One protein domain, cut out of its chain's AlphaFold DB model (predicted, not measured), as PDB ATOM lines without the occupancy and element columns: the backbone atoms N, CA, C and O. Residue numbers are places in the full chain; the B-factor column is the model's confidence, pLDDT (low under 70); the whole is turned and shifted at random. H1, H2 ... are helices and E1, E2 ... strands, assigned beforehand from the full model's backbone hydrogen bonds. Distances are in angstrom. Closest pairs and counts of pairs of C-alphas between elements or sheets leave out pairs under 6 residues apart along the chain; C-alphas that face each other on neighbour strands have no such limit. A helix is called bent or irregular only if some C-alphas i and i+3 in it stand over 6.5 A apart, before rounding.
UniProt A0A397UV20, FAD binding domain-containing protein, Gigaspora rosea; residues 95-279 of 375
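What this domain is: This is residues 95 to 279 of the 375 residues of the protein "FAD binding domain-containing protein" of Gigaspora rosea (UniProt A0A397UV20). An elongated model of two lobes, joined by a ribbon of the paired strands E1 and E4: a small lobe at one end holds H1, H2 and loops, and a larger one at the other is built on a curled sheet with H3 and H4 over one face and H5 beside its strands. The sheet, order E1, E4, E3, E2, is antiparallel and curled like part of a barrel. The printed part has 185 residues, in the order H1, H2, E1, H3, E2, H4, E3, H5, E4; the class is mixed, helices and strands, with under half of the residues in named elements. It is only just compact, close to loose, with a radius of gyration of the C-alphas of 18.7 A and spans of 62 by 32 by 29 A.

Where its parts are: H1 is residues 107 to 111, beginning at C-alpha 107 (138.854, 134.379, 88.161), and H2 is residues 129 to 138, 14.2 A long. E1, residues 149 to 156, measures 20.7 A. H3 is residues 170 to 176, E2 residues 179 to 181, and H4 residues 195 to 204, 14.2 A. E3, residues 209 to 214, measures 16.5 A. H5, residues 215 to 229, is irregular: C-alphas 220 and 223 are 8.8 A apart. E4, residues 263 to 275, measures 33.1 A, bends by 62 degrees at residue 269 and ends at C-alpha 275 (137.700, 130.560, 97.785).

How they stand to each other: The sheet is strongly twisted. E1 and E4 are antiparallel, with N 152 and O 271 2.8 A apart; between E4 and E3, N 211 and O 266 are 2.8 A apart, and between E3 and E2, N 181 and O 210 are 2.8 A apart, these within hydrogen-bond range. H3 and H4 are on the same face, two layers, helices on one face of a sheet; the closest C-alphas of H4 and E1, Ser 152 and Arg 195, are 5.8 A apart. H5 is on the sheet at a height of 7.0 A, over none of its strands. H3 and H5 are close but not clearly touching, with C-alphas 176 and 217 7.2 A apart. H2 is not on the sheet, and H1 only just not, with 4 pairs of C-alphas within 10 A. In H1, H2, H3 and H4 every O i to N i+4 pair is within hydrogen-bond range; in H5, 6 of 11 are.

The domain as a whole: The C-alphas farthest apart, Glu 139 and Asn 260, are 63.0 A apart. The printed part has no cut. The links H1 to H2, E1 to H3, E2 to H4 and H5 to E4 are long. Mean pLDDT of the printed part is 73.4; residues under 70 include 138 to 161 and 217 to 244.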
ATOM      1  N   THR A  95     128.748 139.416  98.444       78.94
ATOM      2  CA  THR A  95     128.505 138.693  97.180       78.94
ATOM      3  C   THR A  95     129.194 137.330  97.065       78.94
ATOM      4  O   THR A  95     129.021 136.654  96.053       78.94
ATOM      5  N   ARG A  96     129.907 136.883  98.110       79.25
ATOM      6  CA  ARG A  96     130.676 135.620  98.142       79.25
ATOM      7  C   ARG A  96     131.773 135.518  97.066       79.25
ATOM      8  O   ARG A  96     132.082 136.465  96.354       79.25
ATOM      9  N   GLY A  97     132.417 134.351  97.031       82.50
ATOM     10  CA  GLY A  97     133.490 133.998  96.112       82.50
ATOM     11  C   GLY A  97     133.041 133.446  94.758       82.50
ATOM     12  O   GLY A  97     131.871 133.505  94.374       82.50
ATOM     13  N   TYR A  98     134.001 132.854  94.050       87.50
ATOM     14  CA  TYR A  98     133.919 132.547  92.616       87.50
ATOM     15  C   TYR A  98     134.136 131.059  92.281       87.50
ATOM     16  O   TYR A  98     134.477 130.698  91.159       87.50
ATOM     17  N   ALA A  99     133.916 130.153  93.240       86.94
ATOM     18  CA  ALA A  99     134.116 128.709  93.055       86.94
ATOM     19  C   ALA A  99     133.112 128.031  92.089       86.94
ATOM     20  O   ALA A  99     133.156 126.808  91.934       86.94
ATOM     21  N   ALA A 100     132.186 128.779  91.478       90.19
ATOM     22  CA  ALA A 100     131.323 128.324  90.384       90.19
ATOM     23  C   ALA A 100     131.549 129.107  89.073       90.19
ATOM     24  O   ALA A 100     130.748 128.982  88.147       90.19
ATOM     25  N   ASP A 101     132.613 129.909  88.991       90.75
ATOM     26  CA  ASP A 101     132.944 130.712  87.815       90.75
ATOM     27  C   ASP A 101     133.654 129.850  86.756       90.75
ATOM     28  O   ASP A 101     134.867 129.665  86.797       90.75
ATOM     29  N   PHE A 102     132.882 129.273  85.829       90.31
ATOM     30  CA  PHE A 102     133.373 128.382  84.763       90.31
ATOM     31  C   PHE A 102     133.282 129.004  83.367       90.31
ATOM     32  O   PHE A 102     133.080 128.297  82.377       90.31
ATOM     33  N   ILE A 103     133.345 130.329  83.287       90.94
ATOM     34  CA  ILE A 103     133.474 131.028  82.007       90.94
ATOM     35  C   ILE A 103     134.954 131.191  81.651       90.94
ATOM     36  O   ILE A 103     135.835 131.077  82.505       90.94
ATOM     37  N   GLU A 104     135.227 131.472  80.380       87.31
ATOM     38  CA  GLU A 104     136.594 131.586  79.866       87.31
ATOM     39  C   GLU A 104     137.412 132.681  80.565       87.31
ATOM     40  O   GLU A 104     138.551 132.432  80.943       87.31
ATOM     41  N   ASP A 105     136.812 133.841  80.834       86.50
ATOM     42  CA  ASP A 105     137.450 134.952  81.559       86.50
ATOM     43  C   ASP A 105     137.146 134.916  83.073       86.50
ATOM     44  O   ASP A 105     136.869 135.923  83.728       86.50
ATOM     45  N   SER A 106     137.085 133.709  83.639       89.62
ATOM     46  CA  SER A 106     136.810 133.531  85.065       89.62
ATOM     47  C   SER A 106     138.040 133.786  85.926       89.62
ATOM     48  O   SER A 106     139.174 133.458  85.564       89.62
ATOM     49  N   LEU A 107     137.800 134.266  87.150       84.56
ATOM     50  CA  LEU A 107     138.854 134.379  88.161       84.56
ATOM     51  C   LEU A 107     139.437 132.993  88.490       84.56
ATOM     52  O   LEU A 107     140.647 132.839  88.636       84.56
ATOM     53  N   LEU A 108     138.592 131.958  88.515       85.69
ATOM     54  CA  LEU A 108     139.026 130.583  88.747       85.69
ATOM     55  C   LEU A 108     140.010 130.100  87.675       85.69
ATOM     56  O   LEU A 108     141.054 129.555  88.020       85.69
ATOM     57  N   LYS A 109     139.703 130.301  86.385       88.50
ATOM     58  CA  LYS A 109     140.595 129.880  85.295       88.50
ATOM     59  C   LYS A 109     141.892 130.679  85.283       88.50
ATOM     60  O   LYS A 109     142.948 130.100  85.045       88.50
ATOM     61  N   LYS A 110     141.812 131.981  85.571       85.88
ATOM     62  CA  LYS A 110     142.968 132.881  85.620       85.88
ATOM     63  C   LYS A 110     143.988 132.465  86.680       85.88
ATOM     64  O   LYS A 110     145.180 132.472  86.395       85.88
ATOM     65  N   TYR A 111     143.531 132.113  87.882       81.50
ATOM     66  CA  TYR A 111     144.424 131.899  89.025       81.50
ATOM     67  C   TYR A 111     144.616 130.430  89.418       81.50
ATOM     68  O   TYR A 111     145.616 130.098  90.045       81.50
ATOM     69  N   ARG A 112     143.688 129.535  89.062       82.19
ATOM     70  CA  ARG A 112     143.751 128.095  89.372       82.19
ATOM     71  C   ARG A 112     143.294 127.212  88.202       82.19
ATOM     72  O   ARG A 112     142.349 126.422  88.334       82.19
ATOM     73  N   PRO A 113     143.974 127.303  87.040       87.62
ATOM     74  CA  PRO A 113     143.637 126.500  85.865       87.62
ATOM     75  C   PRO A 113     143.771 124.987  86.114       87.62
ATOM     76  O   PRO A 113     143.055 124.200  85.499       87.62
ATOM     77  N   ASP A 114     144.630 124.577  87.054       84.56
ATOM     78  CA  ASP A 114     144.872 123.186  87.458       84.56
ATOM     79  C   ASP A 114     143.629 122.482  88.028       84.56
ATOM     80  O   ASP A 114     143.477 121.269  87.885       84.56
ATOM     81  N   ILE A 115     142.710 123.238  88.635       84.31
ATOM     82  CA  ILE A 115     141.478 122.713  89.248       84.31
ATOM     83  C   ILE A 115     140.196 123.259  88.611       84.31
ATOM     84  O   ILE A 115     139.102 122.895  89.040       84.31
ATOM     85  N   TYR A 116     140.301 124.069  87.554       87.38
ATOM     86  CA  TYR A 116     139.168 124.665  86.834       87.38
ATOM     87  C   TYR A 116     138.114 123.637  86.381       87.38
ATOM     88  O   TYR A 116     136.903 123.865  86.450       87.38
ATOM     89  N   ASN A 117     138.568 122.456  85.957       87.62
ATOM     90  CA  ASN A 117     137.679 121.411  85.450       87.62
ATOM     91  C   ASN A 117     136.942 120.641  86.551       87.62
ATOM     92  O   ASN A 117     135.961 119.955  86.250       87.62
ATOM     93  N   LEU A 118     137.336 120.785  87.821       87.00
ATOM     94  CA  LEU A 118     136.670 120.093  88.917       87.00
ATOM     95  C   LEU A 118     135.186 120.502  89.028       87.00
ATOM     96  O   LEU A 118     134.802 121.629  88.692       87.00
ATOM     97  N   PRO A 119     134.314 119.589  89.484       87.31
ATOM     98  CA  PRO A 119     132.956 119.949  89.873       87.31
ATOM     99  C   PRO A 119     132.959 120.878  91.097       87.31
ATOM    100  O   PRO A 119     133.923 120.900  91.857       87.31
ATOM    101  N   THR A 120     131.876 121.625  91.317       86.75
ATOM    102  CA  THR A 120     131.726 122.554  92.451       86.75
ATOM    103  C   THR A 120     130.573 122.176  93.360       86.75
ATOM    104  O   THR A 120     129.615 121.542  92.940       86.75
ATOM    105  N   THR A 121     130.617 122.612  94.611       83.69
ATOM    106  CA  THR A 121     129.479 122.520  95.539       83.69
ATOM    107  C   THR A 121     128.660 123.806  95.614       83.69
ATOM    108  O   THR A 121     127.749 123.921  96.429       83.69
ATOM    109  N   ASN A 122     129.049 124.814  94.840       85.12
ATOM    110  CA  ASN A 122     128.457 126.140  94.869       85.12
ATOM    111  C   ASN A 122     127.322 126.234  93.845       85.12
ATOM    112  O   ASN A 122     127.354 125.589  92.796       85.12
ATOM    113  N   GLY A 123     126.314 127.052  94.147       84.94
ATOM    114  CA  GLY A 123     125.288 127.403  93.170       84.94
ATOM    115  C   GLY A 123     125.865 128.235  92.022       84.94
ATOM    116  O   GLY A 123     126.913 128.871  92.164       84.94
ATOM    117  N   LYS A 124     125.149 128.255  90.890       88.19
ATOM    118  CA  LYS A 124     125.565 128.938  89.648       88.19
ATOM    119  C   LYS A 124     125.821 130.442  89.814       88.19
ATOM    120  O   LYS A 124     126.465 131.029  88.963       88.19
ATOM    121  N   HIS A 125     125.318 131.049  90.886       86.19
ATOM    122  CA  HIS A 125     125.483 132.467  91.219       86.19
ATOM    123  C   HIS A 125     126.841 132.815  91.849       86.19
ATOM    124  O   HIS A 125     127.116 133.985  92.082       86.19
ATOM    125  N   SER A 126     127.681 131.836  92.205       88.44
ATOM    126  CA  SER A 126     128.968 132.093  92.871       88.44
ATOM    127  C   SER A 126     130.084 132.345  91.850       88.44
ATOM    128  O   SER A 126     131.003 131.534  91.720       88.44
ATOM    129  N   THR A 127     129.975 133.451  91.111       89.56
ATOM    130  CA  THR A 127     130.811 133.803  89.943       89.56
ATOM    131  C   THR A 127     131.806 134.941  90.194       89.56
ATOM    132  O   THR A 127     132.512 135.363  89.281       89.56
ATOM    133  N   GLY A 128     131.897 135.435  91.433       86.25
ATOM    134  CA  GLY A 128     132.862 136.475  91.801       86.25
ATOM    135  C   GLY A 128     132.508 137.882  91.341       86.25
ATOM    136  O   GLY A 128     133.402 138.717  91.267       86.25
ATOM    137  N   ASP A 129     131.246 138.173  91.046       85.94
ATOM    138  CA  ASP A 129     130.849 139.454  90.445       85.94
ATOM    139  C   ASP A 129     131.266 140.662  91.300       85.94
ATOM    140  O   ASP A 129     131.784 141.643  90.776       85.94
ATOM    141  N   GLY A 130     131.150 140.570  92.631       81.75
ATOM    142  CA  GLY A 130     131.643 141.627  93.523       81.75
ATOM    143  C   GLY A 130     133.166 141.774  93.524       81.75
ATOM    144  O   GLY A 130     133.657 142.890  93.641       81.75
ATOM    145  N   HIS A 131     133.911 140.680  93.329       79.81
ATOM    146  CA  HIS A 131     135.365 140.748  93.167       79.81
ATOM    147  C   HIS A 131     135.705 141.458  91.855       79.81
ATOM    148  O   HIS A 131     136.492 142.394  91.855       79.81
ATOM    149  N   LYS A 132     135.062 141.064  90.748       82.81
ATOM    150  CA  LYS A 132     135.245 141.683  89.425       82.81
ATOM    151  C   LYS A 132     134.915 143.176  89.448       82.81
ATOM    152  O   LYS A 132     135.666 143.973  88.894       82.81
ATOM    153  N   MET A 133     133.843 143.561  90.139       81.44
ATOM    154  CA  MET A 133     133.457 144.961  90.323       81.44
ATOM    155  C   MET A 133     134.538 145.761  91.056       81.44
ATOM    156  O   MET A 133     134.946 146.817  90.584       81.44
ATOM    157  N   VAL A 134     135.046 145.234  92.169       76.06
ATOM    158  CA  VAL A 134     136.102 145.886  92.952       76.06
ATOM    159  C   VAL A 134     137.418 145.976  92.173       76.06
ATOM    160  O   VAL A 134     138.028 147.041  92.152       76.06
ATOM    161  N   ILE A 135     137.812 144.921  91.450       74.81
ATOM    162  CA  ILE A 135     138.981 144.942  90.548       74.81
ATOM    163  C   ILE A 135     138.839 146.054  89.500       74.81
ATOM    164  O   ILE A 135     139.796 146.779  89.240       74.81
ATOM    165  N   THR A 136     137.645 146.194  88.913       76.56
ATOM    166  CA  THR A 136     137.372 147.176  87.853       76.56
ATOM    167  C   THR A 136     137.438 148.609  88.379       76.56
ATOM    168  O   THR A 136     137.999 149.471  87.716       76.56
ATOM    169  N   ILE A 137     136.892 148.869  89.571       72.50
ATOM    170  CA  ILE A 137     136.882 150.210  90.182       72.50
ATOM    171  C   ILE A 137     138.276 150.607  90.690       72.50
ATOM    172  O   ILE A 137     138.615 151.786  90.696       72.50
ATOM    173  N   GLY A 138     139.075 149.633  91.132       62.88
ATOM    174  CA  GLY A 138     140.364 149.898  91.761       62.88
ATOM    175  C   GLY A 138     141.567 149.966  90.818       62.88
ATOM    176  O   GLY A 138     142.599 150.440  91.272       62.88
ATOM    177  N   GLU A 139     141.490 149.448  89.577       47.34
ATOM    178  CA  GLU A 139     142.574 149.220  88.573       47.34
ATOM    179  C   GLU A 139     143.884 148.543  89.071       47.34
ATOM    180  O   GLU A 139     144.675 148.039  88.275       47.34
ATOM    181  N   ARG A 140     144.118 148.465  90.384       47.00
ATOM    182  CA  ARG A 140     145.386 148.134  91.044       47.00
ATOM    183  C   ARG A 140     145.227 147.325  92.322       47.00
ATOM    184  O   ARG A 140     146.214 147.111  93.023       47.00
ATOM    185  N   LEU A 141     144.026 146.824  92.598       45.53
ATOM    186  CA  LEU A 141     143.843 145.811  93.627       45.53
ATOM    187  C   LEU A 141     144.510 144.526  93.135       45.53
ATOM    188  O   LEU A 141     143.906 143.675  92.483       45.53
ATOM    189  N   LEU A 142     145.811 144.434  93.410       42.84
ATOM    190  CA  LEU A 142     146.565 143.201  93.375       42.84
ATOM    191  C   LEU A 142     145.867 142.282  94.364       42.84
ATOM    192  O   LEU A 142     146.069 142.392  95.573       42.84
ATOM    193  N   ILE A 143     145.013 141.394  93.858       48.50
ATOM    194  CA  ILE A 143     144.550 140.286  94.674       48.50
ATOM    195  C   ILE A 143     145.732 139.332  94.780       48.50
ATOM    196  O   ILE A 143     145.884 138.399  93.989       48.50
ATOM    197  N   SER A 144     146.633 139.638  95.710       38.50
ATOM    198  CA  SER A 144     147.659 138.708  96.132       38.50
ATOM    199  C   SER A 144     146.935 137.466  96.638       38.50
ATOM    200  O   SER A 144     146.080 137.536  97.521       38.50
ATOM    201  N   ASP A 145     147.272 136.335  96.028       50.34
ATOM    202  CA  ASP A 145     146.896 134.993  96.457       50.34
ATOM    203  C   ASP A 145     145.520 134.433  96.061       50.34
ATOM    204  O   ASP A 145     144.957 133.577  96.751       50.34
ATOM    205  N   MET A 146     145.025 134.793  94.879       49.56
ATOM    206  CA  MET A 146     143.901 134.096  94.225       49.56
ATOM    207  C   MET A 146     144.200 132.622  93.866       49.56
ATOM    208  O   MET A 146     143.334 131.884  93.400       49.56
ATOM    209  N   GLU A 147     145.421 132.141  94.116       50.47
ATOM    210  CA  GLU A 147     145.767 130.719  94.038       50.47
ATOM    211  C   GLU A 147     145.097 129.890  95.163       50.47
ATOM    212  O   GLU A 147     145.086 128.655  95.140       50.47
ATOM    213  N   LYS A 148     144.466 130.538  96.153       56.28
ATOM    214  CA  LYS A 148     143.964 129.915  97.393       56.28
ATOM    215  C   LYS A 148     142.528 129.389  97.314       56.28
ATOM    216  O   LYS A 148     141.798 129.338  98.314       56.28
ATOM    217  N   VAL A 149     142.146 128.881  96.148       54.25
ATOM    218  CA  VAL A 149     140.925 128.087  95.992       54.25
ATOM    219  C   VAL A 149     141.116 126.740  96.699       54.25
ATOM    220  O   VAL A 149     141.899 125.882  96.273       54.25
ATOM    221  N   LYS A 150     140.389 126.541  97.803       54.50
ATOM    222  CA  LYS A 150     140.350 125.274  98.532       54.50
ATOM    223  C   LYS A 150     139.399 124.311  97.832       54.50
ATOM    224  O   LYS A 150     138.169 124.455  97.866       54.50
ATOM    225  N   SER A 151     139.984 123.261  97.267       53.94
ATOM    226  CA  SER A 151     139.259 122.029  96.996       53.94
ATOM    227  C   SER A 151     138.874 121.352  98.315       53.94
ATOM    228  O   SER A 151     139.597 121.416  99.310       53.94
ATOM    229  N   SER A 152     137.719 120.705  98.329       56.78
ATOM    230  CA  SER A 152     137.274 119.839  99.414       56.78
ATOM    231  C   SER A 152     136.977 118.450  98.864       56.78
ATOM    232  O   SER A 152     136.989 118.216  97.654       56.78
ATOM    233  N   ASN A 153     136.682 117.523  99.765       53.69
ATOM    234  CA  ASN A 153     136.309 116.164  99.408       53.69
ATOM    235  C   ASN A 153     134.794 116.051  99.370       53.69
ATOM    236  O   ASN A 153     134.120 116.344 100.356       53.69
ATOM    237  N   TRP A 154     134.267 115.589  98.248       59.44
ATOM    238  CA  TRP A 154     132.848 115.377  98.028       59.44
ATOM    239  C   TRP A 154     132.492 113.904  97.971       59.44
ATOM    240  O   TRP A 154     133.327 113.080  97.608       59.44
ATOM    241  N   ILE A 155     131.230 113.609  98.285       55.28
ATOM    242  CA  ILE A 155     130.656 112.275  98.189       55.28
ATOM    243  C   ILE A 155     129.846 112.131  96.902       55.28
ATOM    244  O   ILE A 155     128.728 112.630  96.819       55.28
ATOM    245  N   GLY A 156     130.401 111.372  95.962       55.31
ATOM    246  CA  GLY A 156     129.755 110.709  94.832       55.31
ATOM    247  C   GLY A 156     128.303 110.324  95.053       55.31
ATOM    248  O   GLY A 156     128.056 109.255  95.602       55.31
ATOM    249  N   TYR A 157     127.360 111.124  94.544       55.84
ATOM    250  CA  TYR A 157     125.982 110.683  94.366       55.84
ATOM    251  C   TYR A 157     125.903 109.726  93.167       55.84
ATOM    252  O   TYR A 157     126.178 110.153  92.041       55.84
ATOM    253  N   PRO A 158     125.528 108.447  93.361       53.47
ATOM    254  CA  PRO A 158     125.609 107.443  92.299       53.47
ATOM    255  C   PRO A 158     124.705 107.713  91.093       53.47
ATOM    256  O   PRO A 158     124.981 107.191  90.018       53.47
ATOM    257  N   LYS A 159     123.621 108.488  91.254       57.34
ATOM    258  CA  LYS A 159     122.674 108.749  90.156       57.34
ATOM    259  C   LYS A 159     123.145 109.837  89.193       57.34
ATOM    260  O   LYS A 159     122.687 109.863  88.060       57.34
ATOM    261  N   GLU A 160     124.045 110.719  89.630       67.56
ATOM    262  CA  GLU A 160     124.505 111.866  88.838       67.56
ATOM    263  C   GLU A 160     126.028 112.052  88.977       67.56
ATOM    264  O   GLU A 160     126.503 113.060  89.522       67.56
ATOM    265  N   PRO A 161     126.829 111.073  88.513       66.75
ATOM    266  CA  PRO A 161     128.283 111.099  88.658       66.75
ATOM    267  C   PRO A 161     128.928 112.284  87.928       66.75
ATOM    268  O   PRO A 161     129.872 112.864  88.462       66.75
ATOM    269  N   ASP A 162     128.338 112.751  86.824       75.44
ATOM    270  CA  ASP A 162     128.903 113.809  85.969       75.44
ATOM    271  C   ASP A 162     128.319 115.210  86.220       75.44
ATOM    272  O   ASP A 162     128.751 116.187  85.613       75.44
ATOM    273  N   ALA A 163     127.355 115.355  87.140       77.88
ATOM    274  CA  ALA A 163     126.792 116.668  87.469       77.88
ATOM    275  C   ALA A 163     127.885 117.676  87.877       77.88
ATOM    276  O   ALA A 163     128.722 117.380  88.727       77.88
ATOM    277  N   LYS A 164     127.867 118.890  87.318       81.88
ATOM    278  CA  LYS A 164     128.865 119.919  87.655       81.88
ATOM    279  C   LYS A 164     128.698 120.448  89.084       81.88
ATOM    280  O   LYS A 164     129.694 120.788  89.715       81.88
ATOM    281  N   ILE A 165     127.460 120.502  89.590       80.69
ATOM    282  CA  ILE A 165     127.136 120.936  90.957       80.69
ATOM    283  C   ILE A 165     126.907 119.712  91.845       80.69
ATOM    284  O   ILE A 165     126.172 118.801  91.472       80.69
ATOM    285  N   LYS A 166     127.539 119.696  93.020       76.69
ATOM    286  CA  LYS A 166     127.692 118.526  93.890       76.69
ATOM    287  C   LYS A 166     127.382 118.839  95.365       76.69
ATOM    288  O   LYS A 166     127.663 119.925  95.854       76.69
ATOM    289  N   PHE A 167     126.835 117.880  96.116       72.00
ATOM    290  CA  PHE A 167     126.451 118.056  97.532       72.00
ATOM    291  C   PHE A 167     127.551 117.734  98.571       72.00
ATOM    292  O   PHE A 167     127.902 116.572  98.766       72.00
ATOM    293  N   LEU A 168     128.067 118.712  99.321       72.62
ATOM    294  CA  LEU A 168     129.125 118.463 100.312       72.62
ATOM    295  C   LEU A 168     128.602 117.970 101.676       72.62
ATOM    296  O   LEU A 168     127.938 118.710 102.393       72.62
ATOM    297  N   ALA A 169     129.025 116.774 102.101       65.06
ATOM    298  CA  ALA A 169     128.801 116.288 103.474       65.06
ATOM    299  C   ALA A 169     129.934 115.416 104.047       65.06
ATOM    300  O   ALA A 169     129.826 114.887 105.155       65.06
ATOM    301  N   ALA A 170     131.043 115.265 103.317       69.00
ATOM    302  CA  ALA A 170     132.105 114.330 103.679       69.00
ATOM    303  C   ALA A 170     132.741 114.613 105.043       69.00
ATOM    304  O   ALA A 170     133.198 113.691 105.705       69.00
ATOM    305  N   GLU A 171     132.816 115.872 105.470       78.69
ATOM    306  CA  GLU A 171     133.459 116.243 106.735       78.69
ATOM    307  C   GLU A 171     132.643 115.838 107.957       78.69
ATOM    308  O   GLU A 171     133.173 115.155 108.830       78.69
ATOM    309  N   ALA A 172     131.346 116.153 107.971       76.25
ATOM    310  CA  ALA A 172     130.442 115.723 109.035       76.25
ATOM    311  C   ALA A 172     130.414 114.190 109.146       76.25
ATOM    312  O   ALA A 172     130.529 113.634 110.238       76.25
ATOM    313  N   LEU A 173     130.358 113.500 108.003       79.56
ATOM    314  CA  LEU A 173     130.343 112.040 107.957       79.56
ATOM    315  C   LEU A 173     131.662 111.408 108.430       79.56
ATOM    316  O   LEU A 173     131.637 110.437 109.186       79.56
ATOM    317  N   ARG A 174     132.821 111.978 108.069       84.94
ATOM    318  CA  ARG A 174     134.123 111.566 108.628       84.94
ATOM    319  C   ARG A 174     134.195 111.831 110.135       84.94
ATOM    320  O   ARG A 174     134.703 110.974 110.863       84.94
ATOM    321  N   GLY A 175     133.662 112.967 110.592       80.50
ATOM    322  CA  GLY A 175     133.620 113.402 111.992       80.50
ATOM    323  C   GLY A 175     132.857 112.449 112.909       80.50
ATOM    324  O   GLY A 175     133.343 112.101 113.984       80.50
ATOM    325  N   VAL A 176     131.704 111.941 112.462       77.38
ATOM    326  CA  VAL A 176     130.920 110.980 113.259       77.38
ATOM    327  C   VAL A 176     131.517 109.572 113.289       77.38
ATOM    328  O   VAL A 176     131.160 108.787 114.164       77.38
ATOM    329  N   GLY A 177     132.450 109.251 112.389       79.62
ATOM    330  CA  GLY A 177     133.142 107.959 112.376       79.62
ATOM    331  C   GLY A 177     133.306 107.316 111.001       79.62
ATOM    332  O   GLY A 177     133.810 106.200 110.932       79.62
ATOM    333  N   GLY A 178     132.917 107.991 109.915       83.25
ATOM    334  CA  GLY A 178     133.146 107.504 108.556       83.25
ATOM    335  C   GLY A 178     134.633 107.308 108.244       83.25
ATOM    336  O   GLY A 178     135.493 108.038 108.758       83.25
ATOM    337  N   LEU A 179     134.922 106.318 107.402       85.81
ATOM    338  CA  LEU A 179     136.270 105.910 107.003       85.81
ATOM    339  C   LEU A 179     136.466 106.101 105.504       85.81
ATOM    340  O   LEU A 179     135.535 105.886 104.728       85.81
ATOM    341  N   LEU A 180     137.678 106.478 105.103       88.44
ATOM    342  CA  LEU A 180     138.053 106.568 103.695       88.44
ATOM    343  C   LEU A 180     138.819 105.314 103.290       88.44
ATOM    344  O   LEU A 180     139.840 104.985 103.890       88.44
ATOM    345  N   LEU A 181     138.314 104.628 102.270       87.69
ATOM    346  CA  LEU A 181     138.853 103.375 101.756       87.69
ATOM    347  C   LEU A 181     139.281 103.549 100.299       87.69
ATOM    348  O   LEU A 181     138.569 104.169  99.507       87.69
ATOM    349  N   ASN A 182     140.432 102.991  99.941       89.12
ATOM    350  CA  ASN A 182     140.887 102.914  98.557       89.12
ATOM    351  C   ASN A 182     140.165 101.783  97.787       89.12
ATOM    352  O   ASN A 182     139.248 101.130  98.295       89.12
ATOM    353  N   SER A 183     140.590 101.539  96.549       87.31
ATOM    354  CA  SER A 183     140.057 100.483  95.677       87.31
ATOM    355  C   SER A 183     140.269  99.060  96.219       87.31
ATOM    356  O   SER A 183     139.501  98.168  95.873       87.31
ATOM    357  N   GLU A 184     141.240  98.862  97.114       84.94
ATOM    358  CA  GLU A 184     141.515  97.595  97.811       84.94
ATOM    359  C   GLU A 184     140.737  97.454  99.132       84.94
ATOM    360  O   GLU A 184     140.923  96.483  99.863       84.94
ATOM    361  N   GLY A 185     139.901  98.435  99.491       83.44
ATOM    362  CA  GLY A 185     139.178  98.447 100.764       83.44
ATOM    363  C   GLY A 185     140.046  98.800 101.977       83.44
ATOM    364  O   GLY A 185     139.619  98.591 103.110       83.44
ATOM    365  N   LYS A 186     141.253  99.343 101.771       84.69
ATOM    366  CA  LYS A 186     142.175  99.742 102.845       84.69
ATOM    367  C   LYS A 186     142.079 101.235 103.140       84.69
ATOM    368  O   LYS A 186     141.916 102.053 102.233       84.69
ATOM    369  N   ARG A 187     142.246 101.592 104.415       88.31
ATOM    370  CA  ARG A 187     142.458 102.986 104.827       88.31
ATOM    371  C   ARG A 187     143.824 103.471 104.355       88.31
ATOM    372  O   ARG A 187     144.784 102.706 104.363       88.31
ATOM    373  N   PHE A 188     143.895 104.742 103.977       90.19
ATOM    374  CA  PHE A 188     145.102 105.340 103.401       90.19
ATOM    375  C   PHE A 188     145.458 106.711 103.994       90.19
ATOM    376  O   PHE A 188     146.524 107.231 103.703       90.19
ATOM    377  N   CYS A 189     144.602 107.308 104.831       89.81
ATOM    378  CA  CYS A 189     144.864 108.620 105.420       89.81
ATOM    379  C   CYS A 189     144.138 108.823 106.757       89.81
ATOM    380  O   CYS A 189     143.140 108.158 107.040       89.81
ATOM    381  N   ALA A 190     144.576 109.821 107.530       89.44
ATOM    382  CA  ALA A 190     143.841 110.332 108.684       89.44
ATOM    383  C   ALA A 190     142.602 111.129 108.237       89.44
ATOM    384  O   ALA A 190     142.711 112.259 107.757       89.44
ATOM    385  N   GLU A 191     141.401 110.575 108.427       87.56
ATOM    386  CA  GLU A 191     140.162 111.159 107.895       87.56
ATOM    387  C   GLU A 191     139.734 112.454 108.586       87.56
ATOM    388  O   GLU A 191     138.798 113.089 108.123       87.56
ATOM    389  N   LEU A 192     140.357 112.841 109.698       86.44
ATOM    390  CA  LEU A 192     140.081 114.105 110.392       86.44
ATOM    391  C   LEU A 192     141.178 115.156 110.159       86.44
ATOM    392  O   LEU A 192     141.176 116.189 110.820       86.44
ATOM    393  N   GLY A 193     142.115 114.890 109.241       85.94
ATOM    394  CA  GLY A 193     143.131 115.857 108.839       85.94
ATOM    395  C   GLY A 193     142.552 117.053 108.074       85.94
ATOM    396  O   GLY A 193     141.385 117.057 107.665       85.94
ATOM    397  N   TYR A 194     143.400 118.062 107.857       84.88
ATOM    398  CA  TYR A 194     143.066 119.242 107.057       84.88
ATOM    399  C   TYR A 194     142.636 118.867 105.629       84.88
ATOM    400  O   TYR A 194     143.031 117.831 105.089       84.88
ATOM    401  N   ARG A 195     141.799 119.708 105.011       82.50
ATOM    402  CA  ARG A 195     141.209 119.420 103.693       82.50
ATOM    403  C   ARG A 195     142.265 119.243 102.605       82.50
ATOM    404  O   ARG A 195     142.163 118.292 101.847       82.50
ATOM    405  N   ASP A 196     143.281 120.101 102.582       81.06
ATOM    406  CA  ASP A 196     144.416 120.014 101.655       81.06
ATOM    407  C   ASP A 196     145.154 118.674 101.781       81.06
ATOM    408  O   ASP A 196     145.390 118.008 100.777       81.06
ATOM    409  N   TYR A 197     145.423 118.228 103.012       87.38
ATOM    410  CA  TYR A 197     146.023 116.926 103.286       87.38
ATOM    411  C   TYR A 197     145.148 115.778 102.771       87.38
ATOM    412  O   TYR A 197     145.602 114.969 101.966       87.38
ATOM    413  N   VAL A 198     143.879 115.706 103.193       87.38
ATOM    414  CA  VAL A 198     143.009 114.574 102.825       87.38
ATOM    415  C   VAL A 198     142.740 114.562 101.318       87.38
ATOM    416  O   VAL A 198     142.729 113.495 100.709       87.38
ATOM    417  N   THR A 199     142.538 115.728 100.695       85.38
ATOM    418  CA  THR A 199     142.423 115.826  99.235       85.38
ATOM    419  C   THR A 199     143.720 115.375  98.563       85.38
ATOM    420  O   THR A 199     143.656 114.549  97.662       85.38
ATOM    421  N   GLY A 200     144.893 115.809  99.030       87.69
ATOM    422  CA  GLY A 200     146.182 115.356  98.498       87.69
ATOM    423  C   GLY A 200     146.364 113.834  98.561       87.69
ATOM    424  O   GLY A 200     146.785 113.224  97.581       87.69
ATOM    425  N   GLU A 201     145.972 113.194  99.665       90.25
ATOM    426  CA  GLU A 201     146.011 111.730  99.793       90.25
ATOM    427  C   GLU A 201     145.033 111.021  98.838       90.25
ATOM    428  O   GLU A 201     145.350 109.963  98.290       90.25
ATOM    429  N   ILE A 202     143.866 111.617  98.567       87.62
ATOM    430  CA  ILE A 202     142.927 111.105  97.554       87.62
ATOM    431  C   ILE A 202     143.544 111.179  96.155       87.62
ATOM    432  O   ILE A 202     143.439 110.215  95.407       87.62
ATOM    433  N   TRP A 203     144.225 112.274  95.809       86.50
ATOM    434  CA  TRP A 203     144.875 112.430  94.501       86.50
ATOM    435  C   TRP A 203     146.031 111.444  94.292       86.50
ATOM    436  O   TRP A 203     146.248 110.975  93.177       86.50
ATOM    437  N   LYS A 204     146.758 111.097  95.360       90.88
ATOM    438  CA  LYS A 204     147.811 110.067  95.326       90.88
ATOM    439  C   LYS A 204     147.249 108.647  95.194       90.88
ATOM    440  O   LYS A 204     147.965 107.737  94.776       90.88
ATOM    441  N   THR A 205     145.988 108.436  95.573       87.69
ATOM    442  CA  THR A 205     145.365 107.111  95.584       87.69
ATOM    443  C   THR A 205     144.991 106.675  94.169       87.69
ATOM    444  O   THR A 205     144.257 107.355  93.459       87.69
ATOM    445  N   LYS A 206     145.456 105.489  93.760       85.50
ATOM    446  CA  LYS A 206     145.081 104.896  92.470       85.50
ATOM    447  C   LYS A 206     143.681 104.273  92.546       85.50
ATOM    448  O   LYS A 206     143.415 103.390  93.366       85.50
ATOM    449  N   GLY A 207     142.804 104.681  91.634       85.38
ATOM    450  CA  GLY A 207     141.445 104.153  91.514       85.38
ATOM    451  C   GLY A 207     140.422 104.867  92.400       85.38
ATOM    452  O   GLY A 207     140.641 105.973  92.880       85.38
ATOM    453  N   SER A 208     139.258 104.239  92.581       85.12
ATOM    454  CA  SER A 208     138.130 104.853  93.289       85.12
ATOM    455  C   SER A 208     138.329 104.882  94.804       85.12
ATOM    456  O   SER A 208     138.585 103.849  95.427       85.12
ATOM    457  N   VAL A 209     138.110 106.055  95.402       88.00
ATOM    458  CA  VAL A 209     138.015 106.230  96.855       88.00
ATOM    459  C   VAL A 209     136.557 106.114  97.291       88.00
ATOM    460  O   VAL A 209     135.649 106.580  96.600       88.00
ATOM    461  N   ARG A 210     136.323 105.488  98.444       87.00
ATOM    462  CA  ARG A 210     135.004 105.279  99.045       87.00
ATOM    463  C   ARG A 210     134.963 105.837 100.460       87.00
ATOM    464  O   ARG A 210     135.886 105.615 101.236       87.00
ATOM    465  N   LEU A 211     133.875 106.510 100.809       85.75
ATOM    466  CA  LEU A 211     133.518 106.796 102.191       85.75
ATOM    467  C   LEU A 211     132.598 105.684 102.688       85.75
ATOM    468  O   LEU A 211     131.532 105.483 102.110       85.75
ATOM    469  N   ALA A 212     133.002 104.995 103.752       84.06
ATOM    470  CA  ALA A 212     132.205 103.973 104.416       84.06
ATOM    471  C   ALA A 212     131.727 104.463 105.786       84.06
ATOM    472  O   ALA A 212     132.530 104.881 106.623       84.06
ATOM    473  N   LEU A 213     130.417 104.398 106.021       81.88
ATOM    474  CA  LEU A 213     129.770 104.778 107.272       81.88
ATOM    475  C   LEU A 213     128.965 103.596 107.815       81.88
ATOM    476  O   LEU A 213     128.069 103.093 107.147       81.88
ATOM    477  N   ASN A 214     129.257 103.174 109.042       81.25
ATOM    478  CA  ASN A 214     128.520 102.095 109.701       81.25
ATOM    479  C   ASN A 214     127.050 102.502 109.920       81.25
ATOM    480  O   ASN A 214     126.788 103.585 110.448       81.25
ATOM    481  N   SER A 215     126.090 101.641 109.574       78.06
ATOM    482  CA  SER A 215     124.651 101.928 109.675       78.06
ATOM    483  C   SER A 215     124.198 102.253 111.101       78.06
ATOM    484  O   SER A 215     123.253 103.016 111.291       78.06
ATOM    485  N   LYS A 216     124.919 101.794 112.134       75.25
ATOM    486  CA  LYS A 216     124.671 102.198 113.532       75.25
ATOM    487  C   LYS A 216     124.858 103.712 113.759       75.25
ATOM    488  O   LYS A 216     124.290 104.252 114.704       75.25
ATOM    489  N   LEU A 217     125.634 104.407 112.916       67.94
ATOM    490  CA  LEU A 217     125.853 105.865 112.968       67.94
ATOM    491  C   LEU A 217     124.790 106.669 112.207       67.94
ATOM    492  O   LEU A 217     124.694 107.879 112.418       67.94
ATOM    493  N   GLN A 218     123.980 106.022 111.359       64.81
ATOM    494  CA  GLN A 218     122.977 106.691 110.523       64.81
ATOM    495  C   GLN A 218     122.022 107.547 111.361       64.81
ATOM    496  O   GLN A 218     121.776 108.696 111.006       64.81
ATOM    497  N   LYS A 219     121.593 107.043 112.530       63.38
ATOM    498  CA  LYS A 219     120.622 107.712 113.414       63.38
ATOM    499  C   LYS A 219     120.997 109.152 113.784       63.38
ATOM    500  O   LYS A 219     120.102 109.971 113.956       63.38
ATOM    501  N   LYS A 220     122.293 109.478 113.882       62.81
ATOM    502  CA  LYS A 220     122.758 110.836 114.224       62.81
ATOM    503  C   LYS A 220     122.693 111.819 113.050       62.81
ATOM    504  O   LYS A 220     122.668 113.020 113.283       62.81
ATOM    505  N   LEU A 221     122.671 111.331 111.807       66.62
ATOM    506  CA  LEU A 221     122.696 112.137 110.580       66.62
ATOM    507  C   LEU A 221     121.677 111.622 109.547       66.62
ATOM    508  O   LEU A 221     121.954 111.630 108.349       66.62
ATOM    509  N   ASN A 222     120.505 111.161 110.001       65.31
ATOM    510  CA  ASN A 222     119.495 110.497 109.162       65.31
ATOM    511  C   ASN A 222     119.152 111.291 107.891       65.31
ATOM    512  O   ASN A 222     119.091 110.716 106.807       65.31
ATOM    513  N   SER A 223     118.968 112.610 108.011       63.22
ATOM    514  CA  SER A 223     118.658 113.488 106.875       63.22
ATOM    515  C   SER A 223     119.765 113.476 105.817       63.22
ATOM    516  O   SER A 223     119.489 113.300 104.636       63.22
ATOM    517  N   ILE A 224     121.024 113.590 106.241       63.50
ATOM    518  CA  ILE A 224     122.201 113.612 105.363       63.50
ATOM    519  C   ILE A 224     122.453 112.230 104.748       63.50
ATOM    520  O   ILE A 224     122.728 112.127 103.554       63.50
ATOM    521  N   VAL A 225     122.338 111.159 105.536       62.72
ATOM    522  CA  VAL A 225     122.583 109.790 105.059       62.72
ATOM    523  C   VAL A 225     121.556 109.384 104.002       62.72
ATOM    524  O   VAL A 225     121.938 108.859 102.958       62.72
ATOM    525  N   ASN A 226     120.276 109.698 104.215       61.31
ATOM    526  CA  ASN A 226     119.221 109.361 103.258       61.31
ATOM    527  C   ASN A 226     119.385 110.108 101.923       61.31
ATOM    528  O   ASN A 226     119.141 109.523 100.869       61.31
ATOM    529  N   ILE A 227     119.846 111.366 101.956       63.12
ATOM    530  CA  ILE A 227     120.146 112.149 100.745       63.12
ATOM    531  C   ILE A 227     121.285 111.506  99.943       63.12
ATOM    532  O   ILE A 227     121.235 111.489  98.716       63.12
ATOM    533  N   ILE A 228     122.312 110.986 100.618       58.19
ATOM    534  CA  ILE A 228     123.569 110.581  99.979       58.19
ATOM    535  C   ILE A 228     123.562 109.126  99.510       58.19
ATOM    536  O   ILE A 228     124.007 108.846  98.399       58.19
ATOM    537  N   PHE A 229     123.117 108.194 100.354       59.00
ATOM    538  CA  PHE A 229     123.426 106.773 100.171       59.00
ATOM    539  C   PHE A 229     122.290 105.959  99.532       59.00
ATOM    540  O   PHE A 229     122.565 104.955  98.875       59.00
ATOM    541  N   GLY A 230     121.027 106.391  99.649       54.59
ATOM    542  CA  GLY A 230     119.877 105.564  99.253       54.59
ATOM    543  C   GLY A 230     119.855 104.187  99.951       54.59
ATOM    544  O   GLY A 230     120.626 103.931 100.873       54.59
ATOM    545  N   GLU A 231     118.979 103.274  99.523       43.28
ATOM    546  CA  GLU A 231     118.868 101.912 100.087       43.28
ATOM    547  C   GLU A 231     119.917 100.938  99.513       43.28
ATOM    548  O   GLU A 231     119.577  99.933  98.888       43.28
ATOM    549  N   ARG A 232     121.219 101.217  99.655       43.25
ATOM    550  CA  ARG A 232     122.263 100.258  99.240       43.25
ATOM    551  C   ARG A 232     123.223  99.939 100.376       43.25
ATOM    552  O   ARG A 232     124.036 100.769 100.768       43.25
ATOM    553  N   ASN A 233     123.162  98.690 100.834       40.00
ATOM    554  CA  ASN A 233     124.055  98.126 101.841       40.00
ATOM    555  C   ASN A 233     125.242  97.426 101.173       40.00
ATOM    556  O   ASN A 233     125.060  96.646 100.238       40.00
ATOM    557  N   TRP A 234     126.445  97.665 101.688       39.28
ATOM    558  CA  TRP A 234     127.659  96.941 101.304       39.28
ATOM    559  C   TRP A 234     128.388  96.451 102.562       39.28
ATOM    560  O   TRP A 234     128.346  97.103 103.605       39.28
ATOM    561  N   TYR A 235     129.060  95.304 102.461       32.69
ATOM    562  CA  TYR A 235     129.792  94.677 103.566       32.69
ATOM    563  C   TYR A 235     131.298  94.887 103.393       32.69
ATOM    564  O   TYR A 235     131.829  94.673 102.303       32.69
ATOM    565  N   PHE A 236     131.989  95.290 104.463       37.94
ATOM    566  CA  PHE A 236     133.442  95.481 104.471       37.94
ATOM    567  C   PHE A 236     134.069  94.898 105.737       37.94
ATOM    568  O   PHE A 236     133.489  94.941 106.820       37.94
ATOM    569  N   CYS A 237     135.296  94.399 105.600       31.39
ATOM    570  CA  CYS A 237     136.119  93.969 106.722       31.39
ATOM    571  C   CYS A 237     136.975  95.149 107.201       31.39
ATOM    572  O   CYS A 237     137.862  95.607 106.484       31.39
ATOM    573  N   ILE A 238     136.716  95.642 108.412       44.12
ATOM    574  CA  ILE A 238     137.577  96.620 109.085       44.12
ATOM    575  C   ILE A 238     138.017  95.991 110.402       44.12
ATOM    576  O   ILE A 238     137.238  95.888 111.345       44.12
ATOM    577  N   THR A 239     139.268  95.543 110.471       39.47
ATOM    578  CA  THR A 239     139.855  95.062 111.722       39.47
ATOM    579  C   THR A 239     140.548  96.216 112.434       39.47
ATOM    580  O   THR A 239     141.563  96.713 111.951       39.47
ATOM    581  N   THR A 240     140.079  96.590 113.622       43.97
ATOM    582  CA  THR A 240     140.950  97.242 114.609       43.97
ATOM    583  C   THR A 240     140.961  96.379 115.864       43.97
ATOM    584  O   THR A 240     140.079  96.457 116.721       43.97
ATOM    585  N   LYS A 241     141.951  95.497 115.977       37.59
ATOM    586  CA  LYS A 241     142.247  94.861 117.260       37.59
ATOM    587  C   LYS A 241     142.974  95.881 118.133       37.59
ATOM    588  O   LYS A 241     144.082  96.261 117.780       37.59
ATOM    589  N   GLY A 242     142.352  96.291 119.238       45.47
ATOM    590  CA  GLY A 242     142.989  96.634 120.522       45.47
ATOM    591  C   GLY A 242     144.147  97.641 120.596       45.47
ATOM    592  O   GLY A 242     144.661  97.835 121.688       45.47
ATOM    593  N   ASN A 243     144.568  98.293 119.514       48.75
ATOM    594  CA  ASN A 243     145.748  99.157 119.476       48.75
ATOM    595  C   ASN A 243     145.407 100.530 118.888       48.75
ATOM    596  O   ASN A 243     144.445 100.661 118.129       48.75
ATOM    597  N   LYS A 244     146.206 101.546 119.256       58.59
ATOM    598  CA  LYS A 244     146.154 102.919 118.719       58.59
ATOM    599  C   LYS A 244     145.862 102.903 117.218       58.59
ATOM    600  O   LYS A 244     146.493 102.151 116.477       58.59
ATOM    601  N   ASP A 245     144.929 103.746 116.788       72.75
ATOM    602  CA  ASP A 245     144.599 103.884 115.376       72.75
ATOM    603  C   ASP A 245     145.842 104.147 114.528       72.75
ATOM    604  O   ASP A 245     146.626 105.039 114.850       72.75
ATOM    605  N   THR A 246     145.981 103.425 113.415       74.88
ATOM    606  CA  THR A 246     147.146 103.534 112.524       74.88
ATOM    607  C   THR A 246     147.327 104.934 111.940       74.88
ATOM    608  O   THR A 246     148.434 105.287 111.550       74.88
ATOM    609  N   PHE A 247     146.264 105.744 111.911       80.56
ATOM    610  CA  PHE A 247     146.280 107.125 111.430       80.56
ATOM    611  C   PHE A 247     145.945 108.148 112.529       80.56
ATOM    612  O   PHE A 247     145.683 109.314 112.234       80.56
ATOM    613  N   GLY A 248     145.943 107.733 113.800       74.25
ATOM    614  CA  GLY A 248     145.728 108.620 114.944       74.25
ATOM    615  C   GLY A 248     144.345 109.276 115.011       74.25
ATOM    616  O   GLY A 248     144.196 110.320 115.653       74.25
ATOM    617  N   LYS A 249     143.320 108.709 114.360       74.81
ATOM    618  CA  LYS A 249     141.946 109.212 114.463       74.81
ATOM    619  C   LYS A 249     141.505 109.178 115.930       74.81
ATOM    620  O   LYS A 249     141.633 108.172 116.614       74.81
ATOM    621  N   LYS A 250     141.022 110.316 116.432       68.31
ATOM    622  CA  LYS A 250     140.684 110.489 117.858       68.31
ATOM    623  C   LYS A 250     139.256 110.064 118.192       68.31
ATOM    624  O   LYS A 250     138.986 109.638 119.307       68.31
ATOM    625  N   PHE A 251     138.346 110.189 117.227       66.25
ATOM    626  CA  PHE A 251     136.919 109.987 117.443       66.25
ATOM    627  C   PHE A 251     136.420 108.736 116.725       66.25
ATOM    628  O   PHE A 251     136.408 108.655 115.494       66.25
ATOM    629  N   PHE A 252     135.978 107.780 117.538       65.44
ATOM    630  CA  PHE A 252     135.544 106.447 117.145       65.44
ATOM    631  C   PHE A 252     134.241 106.091 117.850       65.44
ATOM    632  O   PHE A 252     134.185 105.200 118.689       65.44
ATOM    633  N   HIS A 253     133.174 106.817 117.525       65.94
ATOM    634  CA  HIS A 253     131.930 106.764 118.296       65.94
ATOM    635  C   HIS A 253     131.247 105.382 118.343       65.94
ATOM    636  O   HIS A 253     130.417 105.179 119.219       65.94
ATOM    637  N   ASN A 254     131.590 104.443 117.448       61.69
ATOM    638  CA  ASN A 254     130.905 103.149 117.291       61.69
ATOM    639  C   ASN A 254     131.854 101.935 117.245       61.69
ATOM    640  O   ASN A 254     131.555 100.940 116.587       61.69
ATOM    641  N   PHE A 255     133.009 102.006 117.905       64.69
ATOM    642  CA  PHE A 255     133.862 100.823 118.047       64.69
ATOM    643  C   PHE A 255     133.354  99.895 119.165       64.69
ATOM    644  O   PHE A 255     132.807 100.390 120.151       64.69
ATOM    645  N   PRO A 256     133.543  98.565 119.036       65.88
ATOM    646  CA  PRO A 256     134.197  97.867 117.926       65.88
ATOM    647  C   PRO A 256     133.295  97.715 116.687       65.88
ATOM    648  O   PRO A 256     132.106  97.425 116.794       65.88
ATOM    649  N   ILE A 257     133.896  97.871 115.507       69.81
ATOM    650  CA  ILE A 257     133.274  97.551 114.216       69.81
ATOM    651  C   ILE A 257     133.511  96.065 113.916       69.81
ATOM    652  O   ILE A 257     134.619  95.567 114.122       69.81
ATOM    653  N   THR A 258     132.492  95.358 113.422       70.38
ATOM    654  CA  THR A 258     132.603  93.932 113.058       70.38
ATOM    655  C   THR A 258     132.352  93.699 111.571       70.38
ATOM    656  O   THR A 258     131.694  94.502 110.917       70.38
ATOM    657  N   ILE A 259     132.841  92.576 111.030       68.12
ATOM    658  CA  ILE A 259     132.642  92.202 109.615       68.12
ATOM    659  C   ILE A 259     131.161  92.018 109.234       68.12
ATOM    660  O   ILE A 259     130.802  92.153 108.070       68.12
ATOM    661  N   ASN A 260     130.304  91.744 110.222       75.25
ATOM    662  CA  ASN A 260     128.865  91.571 110.030       75.25
ATOM    663  C   ASN A 260     128.089  92.896 110.116       75.25
ATOM    664  O   ASN A 260     126.871  92.900 109.935       75.25
ATOM    665  N   ASP A 261     128.760  94.014 110.413       77.69
ATOM    666  CA  ASP A 261     128.103  95.315 110.414       77.69
ATOM    667  C   ASP A 261     127.717  95.729 108.987       77.69
ATOM    668  O   ASP A 261     128.419  95.460 108.011       77.69
ATOM    669  N   GLN A 262     126.588  96.424 108.873       79.25
ATOM    670  CA  GLN A 262     126.159  97.035 107.621       79.25
ATOM    671  C   GLN A 262     126.798  98.412 107.457       79.25
ATOM    672  O   GLN A 262     126.931  99.168 108.426       79.25
ATOM    673  N   PHE A 263     127.158  98.744 106.217       79.56
ATOM    674  CA  PHE A 263     127.724 100.038 105.871       79.56
ATOM    675  C   PHE A 263     126.990 100.688 104.710       79.56
ATOM    676  O   PHE A 263     126.660 100.056 103.703       79.56
ATOM    677  N   HIS A 264     126.857 101.999 104.846       78.31
ATOM    678  CA  HIS A 264     126.548 102.932 103.781       78.31
ATOM    679  C   HIS A 264     127.844 103.339 103.095       78.31
ATOM    680  O   HIS A 264     128.782 103.788 103.763       78.31
ATOM    681  N   VAL A 265     127.910 103.181 101.773       78.62
ATOM    682  CA  VAL A 265     129.123 103.471 101.002       78.62
ATOM    683  C   VAL A 265     128.838 104.352  99.808       78.62
ATOM    684  O   VAL A 265     127.891 104.125  99.060       78.62
ATOM    685  N   ALA A 266     129.699 105.344  99.616       77.94
ATOM    686  CA  ALA A 266     129.616 106.254  98.493       77.94
ATOM    687  C   ALA A 266     131.008 106.598  97.965       77.94
ATOM    688  O   ALA A 266     131.998 106.565  98.699       77.94
ATOM    689  N   LEU A 267     131.082 106.888  96.667       80.62
ATOM    690  CA  LEU A 267     132.332 107.268  96.018       80.62
ATOM    691  C   LEU A 267     132.779 108.642  96.508       80.62
ATOM    692  O   LEU A 267     131.959 109.449  96.924       80.62
ATOM    693  N   MET A 268     134.074 108.914  96.462       80.62
ATOM    694  CA  MET A 268     134.646 110.186  96.884       80.62
ATOM    695  C   MET A 268     135.425 110.814  95.739       80.62
ATOM    696  O   MET A 268     136.242 110.139  95.117       80.62
ATOM    697  N   TYR A 269     135.202 112.107  95.505       75.88
ATOM    698  CA  TYR A 269     135.927 112.877  94.496       75.88
ATOM    699  C   TYR A 269     136.296 114.271  95.020       75.88
ATOM    700  O   TYR A 269     135.560 114.832  95.838       75.88
ATOM    701  N   PRO A 270     137.407 114.858  94.553       80.69
ATOM    702  CA  PRO A 270     137.713 116.263  94.792       80.69
ATOM    703  C   PRO A 270     136.663 117.182  94.148       80.69
ATOM    704  O   PRO A 270     136.226 116.947  93.023       80.69
ATOM    705  N   VAL A 271     136.285 118.248  94.851       83.50
ATOM    706  CA  VAL A 271     135.397 119.310  94.354       83.50
ATOM    707  C   VAL A 271     135.926 120.683  94.731       83.50
ATOM    708  O   VAL A 271     136.542 120.860  95.781       83.50
ATOM    709  N   LEU A 272     135.589 121.680  93.927       86.12
ATOM    710  CA  LEU A 272     135.668 123.082  94.306       86.12
ATOM    711  C   LEU A 272     134.604 123.366  95.358       86.12
ATOM    712  O   LEU A 272     133.427 123.044  95.189       86.12
ATOM    713  N   HIS A 273     135.015 123.974  96.460       82.12
ATOM    714  CA  HIS A 273     134.086 124.308  97.528       82.12
ATOM    715  C   HIS A 273     134.215 125.759  97.944       82.12
ATOM    716  O   HIS A 273     133.195 126.416  98.147       82.12
ATOM    717  N   TYR A 274     135.446 126.252  98.070       78.25
ATOM    718  CA  TYR A 274     135.685 127.466  98.820       78.25
ATOM    719  C   TYR A 274     136.836 128.290  98.251       78.25
ATOM    720  O   TYR A 274     137.916 127.749  98.039       78.25
ATOM    721  N   THR A 275     136.628 129.589  98.051       77.00
ATOM    722  CA  THR A 275     137.700 130.560  97.785       77.00
ATOM    723  C   THR A 275     138.011 131.232  99.119       77.00
ATOM    724  O   THR A 275     137.150 131.899  99.698       77.00
ATOM    725  N   MET A 276     139.172 130.919  99.700       74.25
ATOM    726  CA  MET A 276     139.576 131.524 100.982       74.25
ATOM    727  C   MET A 276     139.974 132.982 100.820       74.25
ATOM    728  O   MET A 276     139.968 133.742 101.781       74.25
ATOM    729  N   ASP A 277     140.343 133.311  99.599       68.81
ATOM    730  CA  ASP A 277     140.593 134.626  99.090       68.81
ATOM    731  C   ASP A 277     139.316 135.453  98.895       68.81
ATOM    732  O   ASP A 277     138.190 134.959  99.018       68.81
ATOM    733  N   GLY A 278     139.520 136.752  98.707       72.06
ATOM    734  CA  GLY A 278     138.573 137.789  99.072       72.06
ATOM    735  C   GLY A 278     139.160 139.187  98.902       72.06
ATOM    736  O   GLY A 278     140.363 139.359  98.721       72.06
ATOM    737  N   ILE A 279     138.282 140.183  98.979       75.06
ATOM    738  CA  ILE A 279     138.655 141.600  99.029       75.06
ATOM    739  C   ILE A 279     139.315 141.884 100.387       75.06
ATOM    740  O   ILE A 279     138.836 141.372 101.404       75.06
TER     741      ILE A 279